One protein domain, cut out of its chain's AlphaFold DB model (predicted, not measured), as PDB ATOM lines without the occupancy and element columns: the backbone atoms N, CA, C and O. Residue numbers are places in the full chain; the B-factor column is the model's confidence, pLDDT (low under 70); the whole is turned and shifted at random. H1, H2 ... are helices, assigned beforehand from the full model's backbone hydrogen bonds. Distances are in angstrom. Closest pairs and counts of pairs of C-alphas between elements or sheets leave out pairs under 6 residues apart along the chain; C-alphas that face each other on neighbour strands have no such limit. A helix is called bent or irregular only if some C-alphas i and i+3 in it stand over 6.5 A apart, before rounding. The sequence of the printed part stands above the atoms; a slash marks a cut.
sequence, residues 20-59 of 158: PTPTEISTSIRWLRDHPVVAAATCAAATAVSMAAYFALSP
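Overview. This is residues 20 to 59 of the 158 residues of an uncharacterized protein of Aphanomyces euteiches (UniProt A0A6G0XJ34). Two helices meet at their ends in an open L, H1 as the shorter limb and H2 as the longer one, with a single residue, His 35, at the corner. Past the corner the limbs have no packing between them, and the inside of the L is empty. The printed part has 40 residues with two named helices, H1 then H2 along the chain, and no named strand; its class is all helix. It is extended, with a radius of gyration of the C-alphas of 14.8 A, and it is only just flat, with spans of 46 by 23 by 5 A.

Arrangement. Start at Pro 20 and go on to H1, residues 22 to 34; after His 35 you reach H2, residues 36 to 57. The link between them, one residue, is tight. Their lines are about perpendicular, at 87 degrees. H1 and H2 are close but not clearly touching, with 1 pair of C-alphas within 8 A. Look for that closest pair at Leu 32 and Ala 39, whose C-alphas are 6.4 A apart; the centres of the helices are 22.1 A apart. In the backbones of H1 and H2, every O i to N i+4 pair is within hydrogen-bond range.

Along the chain. Find C-alpha 22 at (54.305, 43.182, -12.469); from there H1 runs 18.3 A to C-alpha 34 at (53.408, 37.994, 5.108). H2 begins at C-alpha 36 and runs 31.3 A to C-alpha 57 at (17.866, 42.829, 1.682). Neither helix is bent.

Size, cuts and confidence. The two C-alphas farthest apart are those of Thr 23 and Pro 59, at 45.6 A. Residues 20 to 30, 33 to 38 and 41 to 59 stand free. The printed part has no cut. Its mean pLDDT is 86.4, and you will find values under 70 at residues 58 to 59.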
ATOM      1  N   PRO A  20      47.538  46.344 -13.837       81.69
ATOM      2  CA  PRO A  20      48.458  46.291 -12.716       81.69
ATOM      3  C   PRO A  20      49.850  45.915 -13.213       81.69
ATOM      4  O   PRO A  20      50.030  44.998 -14.021       81.69
ATOM      5  N   THR A  21      50.850  46.638 -12.727       88.62
ATOM      6  CA  THR A  21      52.231  46.370 -13.131       88.62
ATOM      7  C   THR A  21      52.740  45.076 -12.483       88.62
ATOM      8  O   THR A  21      52.306  44.720 -11.385       88.62
ATOM      9  N   PRO A  22      53.715  44.372 -13.086       88.81
ATOM     10  CA  PRO A  22      54.305  43.182 -12.469       88.81
ATOM     11  C   PRO A  22      54.851  43.448 -11.058       88.81
ATOM     12  O   PRO A  22      54.746  42.601 -10.170       88.81
ATOM     13  N   THR A  23      55.390  44.648 -10.830       86.31
ATOM     14  CA  THR A  23      55.884  45.075  -9.519       86.31
ATOM     15  C   THR A  23      54.748  45.171  -8.505       86.31
ATOM     16  O   THR A  23      54.879  44.639  -7.406       86.31
ATOM     17  N   GLU A  24      53.618  45.761  -8.885       88.31
ATOM     18  CA  GLU A  24      52.430  45.898  -8.039       88.31
ATOM     19  C   GLU A  24      51.826  44.532  -7.670       88.31
ATOM     20  O   GLU A  24      51.563  44.254  -6.495       88.31
ATOM     21  N   ILE A  25      51.742  43.618  -8.642       90.25
ATOM     22  CA  ILE A  25      51.321  42.229  -8.411       90.25
ATOM     23  C   ILE A  25      52.298  41.524  -7.456       90.25
ATOM     24  O   ILE A  25      51.897  40.830  -6.525       90.25
ATOM     25  N   SER A  26      53.606  41.723  -7.633       89.75
ATOM     26  CA  SER A  26      54.605  41.102  -6.755       89.75
ATOM     27  C   SER A  26      54.519  41.604  -5.309       89.75
ATOM     28  O   SER A  26      54.833  40.866  -4.373       89.75
ATOM     29  N   THR A  27      54.117  42.864  -5.115       89.25
ATOM     30  CA  THR A  27      53.954  43.450  -3.782       89.25
ATOM     31  C   THR A  27      52.695  42.944  -3.095       89.25
ATOM     32  O   THR A  27      52.760  42.606  -1.914       89.25
ATOM     33  N   SER A  28      51.587  42.793  -3.827       88.31
ATOM     34  CA  SER A  28      50.347  42.256  -3.261       88.31
ATOM     35  C   SER A  28      50.489  40.783  -2.869       88.31
ATOM     36  O   SER A  28      50.071  40.397  -1.778       88.31
ATOM     37  N   ILE A  29      51.173  39.971  -3.686       90.75
ATOM     38  CA  ILE A  29      51.452  38.564  -3.359       90.75
ATOM     39  C   ILE A  29      52.341  38.450  -2.116       90.75
ATOM     40  O   ILE A  29      52.081  37.605  -1.261       90.75
ATOM     41  N   ARG A  30      53.381  39.285  -1.989       90.19
ATOM     42  CA  ARG A  30      54.243  39.274  -0.796       90.19
ATOM     43  C   ARG A  30      53.467  39.638   0.461       90.19
ATOM     44  O   ARG A  30      53.504  38.876   1.417       90.19
ATOM     45  N   TRP A  31      52.669  40.701   0.411       92.44
ATOM     46  CA  TRP A  31      51.829  41.094   1.539       92.44
ATOM     47  C   TRP A  31      50.866  39.978   1.976       92.44
ATOM     48  O   TRP A  31      50.725  39.716   3.169       92.44
ATOM     49  N   LEU A  32      50.256  39.262   1.023       88.69
ATOM     50  CA  LEU A  32      49.378  38.127   1.323       88.69
ATOM     51  C   LEU A  32      50.125  36.989   2.038       88.69
ATOM     52  O   LEU A  32      49.587  36.370   2.956       88.69
ATOM     53  N   ARG A  33      51.371  36.719   1.625       89.44
ATOM     54  CA  ARG A  33      52.233  35.712   2.261       89.44
ATOM     55  C   ARG A  33      52.696  36.141   3.649       89.44
ATOM     56  O   ARG A  33      52.797  35.287   4.525       89.44
ATOM     57  N   ASP A  34      52.944  37.430   3.840       95.19
ATOM     58  CA  ASP A  34      53.408  37.994   5.108       95.19
ATOM     59  C   ASP A  34      52.265  38.116   6.136       95.19
ATOM     60  O   ASP A  34      52.499  38.046   7.344       95.19
ATOM     61  N   HIS A  35      51.011  38.232   5.679       93.56
ATOM     62  CA  HIS A  35      49.835  38.422   6.536       93.56
ATOM     63  C   HIS A  35      48.681  37.433   6.263       93.56
ATOM     64  O   HIS A  35      47.541  37.856   6.035       93.56
ATOM     65  N   PRO A  36      48.903  36.110   6.372       87.69
ATOM     66  CA  PRO A  36      47.883  35.109   6.051       87.69
ATOM     67  C   PRO A  36      46.657  35.197   6.970       87.69
ATOM     68  O   PRO A  36      45.528  35.014   6.524       87.69
ATOM     69  N   VAL A  37      46.858  35.534   8.249       91.50
ATOM     70  CA  VAL A  37      45.764  35.669   9.225       91.50
ATOM     71  C   VAL A  37      44.887  36.881   8.915       91.50
ATOM     72  O   VAL A  37      43.667  36.779   8.986       91.50
ATOM     73  N   VAL A  38      45.489  38.012   8.534       90.62
ATOM     74  CA  VAL A  38      44.739  39.226   8.177       90.62
ATOM     75  C   VAL A  38      43.947  38.983   6.899       90.62
ATOM     76  O   VAL A  38      42.763  39.290   6.862       90.62
ATOM     77  N   ALA A  39      44.567  38.371   5.889       88.06
ATOM     78  CA  ALA A  39      43.902  38.024   4.639       88.06
ATOM     79  C   ALA A  39      42.733  37.042   4.834       88.06
ATOM     80  O   ALA A  39      41.659  37.219   4.259       88.06
ATOM     81  N   ALA A  40      42.911  36.017   5.673       86.88
ATOM     82  CA  ALA A  40      41.841  35.080   5.996       86.88
ATOM     83  C   ALA A  40      40.708  35.766   6.777       86.88
ATOM     84  O   ALA A  40      39.534  35.578   6.456       86.88
ATOM     85  N   ALA A  41      41.050  36.595   7.766       89.12
ATOM     86  CA  ALA A  41      40.077  37.332   8.562       89.12
ATOM     87  C   ALA A  41      39.265  38.317   7.709       89.12
ATOM     88  O   ALA A  41      38.048  38.385   7.862       89.12
ATOM     89  N   THR A  42      39.903  39.048   6.788       89.25
ATOM     90  CA  THR A  42      39.205  39.976   5.887       89.25
ATOM     91  C   THR A  42      38.305  39.237   4.906       89.25
ATOM     92  O   THR A  42      37.173  39.666   4.702       89.25
ATOM     93  N   CYS A  43      38.754  38.110   4.346       84.69
ATOM     94  CA  CYS A  43      37.933  37.283   3.465       84.69
ATOM     95  C   CYS A  43      36.697  36.738   4.204       84.69
ATOM     96  O   CYS A  43      35.572  36.939   3.750       84.69
ATOM     97  N   ALA A  44      36.886  36.161   5.396       88.19
ATOM     98  CA  ALA A  44      35.787  35.678   6.230       88.19
ATOM     99  C   ALA A  44      34.819  36.807   6.629       88.19
ATOM    100  O   ALA A  44      33.602  36.630   6.571       88.19
ATOM    101  N   ALA A  45      35.348  37.982   6.985       88.88
ATOM    102  CA  ALA A  45      34.539  39.154   7.296       88.88
ATOM    103  C   ALA A  45      33.734  39.627   6.077       88.88
ATOM    104  O   ALA A  45      32.542  39.882   6.208       88.88
ATOM    105  N   ALA A  46      34.342  39.693   4.890       87.81
ATOM    106  CA  ALA A  46      33.657  40.080   3.659       87.81
ATOM    107  C   ALA A  46      32.521  39.107   3.310       87.81
ATOM    108  O   ALA A  46      31.426  39.544   2.960       87.81
ATOM    109  N   THR A  47      32.737  37.798   3.473       88.12
ATOM    110  CA  THR A  47      31.683  36.792   3.293       88.12
ATOM    111  C   THR A  47      30.563  36.966   4.315       88.12
ATOM    112  O   THR A  47      29.394  36.984   3.936       88.12
ATOM    113  N   ALA A  48      30.891  37.156   5.596       86.00
ATOM    114  CA  ALA A  48      29.889  37.369   6.636       86.00
ATOM    115  C   ALA A  48      29.072  38.649   6.394       86.00
ATOM    116  O   ALA A  48      27.850  38.627   6.524       86.00
ATOM    117  N   VAL A  49      29.724  39.744   5.988       83.06
ATOM    118  CA  VAL A  49      29.063  41.006   5.625       83.06
ATOM    119  C   VAL A  49      28.182  40.824   4.392       83.06
ATOM    120  O   VAL A  49      27.052  41.300   4.393       83.06
ATOM    121  N   SER A  50      28.650  40.093   3.378       85.50
ATOM    122  CA  SER A  50      27.859  39.768   2.188       85.50
ATOM    123  C   SER A  50      26.600  38.975   2.549       85.50
ATOM    124  O   SER A  50      25.498  39.355   2.158       85.50
ATOM    125  N   MET A  51      26.722  37.942   3.393       89.94
ATOM    126  CA  MET A  51      25.570  37.173   3.877       89.94
ATOM    127  C   MET A  51      24.634  38.018   4.750       89.94
ATOM    128  O   MET A  51      23.418  37.929   4.612       89.94
ATOM    129  N   ALA A  52      25.170  38.867   5.628       81.12
ATOM    130  CA  ALA A  52      24.365  39.753   6.465       81.12
ATOM    131  C   ALA A  52      23.597  40.789   5.628       81.12
ATOM    132  O   ALA A  52      22.412  41.012   5.868       81.12
ATOM    133  N   ALA A  53      24.241  41.380   4.617       84.50
ATOM    134  CA  ALA A  53      23.600  42.277   3.663       84.50
ATOM    135  C   ALA A  53      22.531  41.543   2.844       84.50
ATOM    136  O   ALA A  53      21.431  42.061   2.672       84.50
ATOM    137  N   TYR A  54      22.807  40.310   2.414       82.75
ATOM    138  CA  TYR A  54      21.835  39.460   1.731       82.75
ATOM    139  C   TYR A  54      20.585  39.197   2.594       82.75
ATOM    140  O   TYR A  54      19.458  39.363   2.124       82.75
ATOM    141  N   PHE A  55      20.752  38.885   3.885       80.06
ATOM    142  CA  PHE A  55      19.621  38.742   4.812       80.06
ATOM    143  C   PHE A  55      18.909  40.068   5.106       80.06
ATOM    144  O   PHE A  55      17.693  40.080   5.276       80.06
ATOM    145  N   ALA A  56      19.628  41.190   5.142       79.88
ATOM    146  CA  ALA A  56      19.028  42.508   5.346       79.88
ATOM    147  C   ALA A  56      18.201  42.980   4.138       79.88
ATOM    148  O   ALA A  56      17.213  43.691   4.312       79.88
ATOM    149  N   LEU A  57      18.593  42.573   2.928       81.81
ATOM    150  CA  LEU A  57      17.866  42.829   1.682       81.81
ATOM    151  C   LEU A  57      16.746  41.811   1.427       81.81
ATOM    152  O   LEU A  57      15.931  42.018   0.528       81.81
ATOM    153  N   SER A  58      16.680  40.731   2.211       68.31
ATOM    154  CA  SER A  58      15.587  39.770   2.112       68.31
ATOM    155  C   SER A  58      14.274  40.446   2.546       68.31
ATOM    156  O   SER A  58      14.202  40.998   3.651       68.31
ATOM    157  N   PRO A  59      13.223  40.441   1.706       61.50
ATOM    158  CA  PRO A  59      11.951  41.072   2.039       61.50
ATOM    159  C   PRO A  59      11.350  40.412   3.286       61.50
ATOM    160  O   PRO A  59      11.241  39.190   3.370       61.50
TER     161      PRO A  59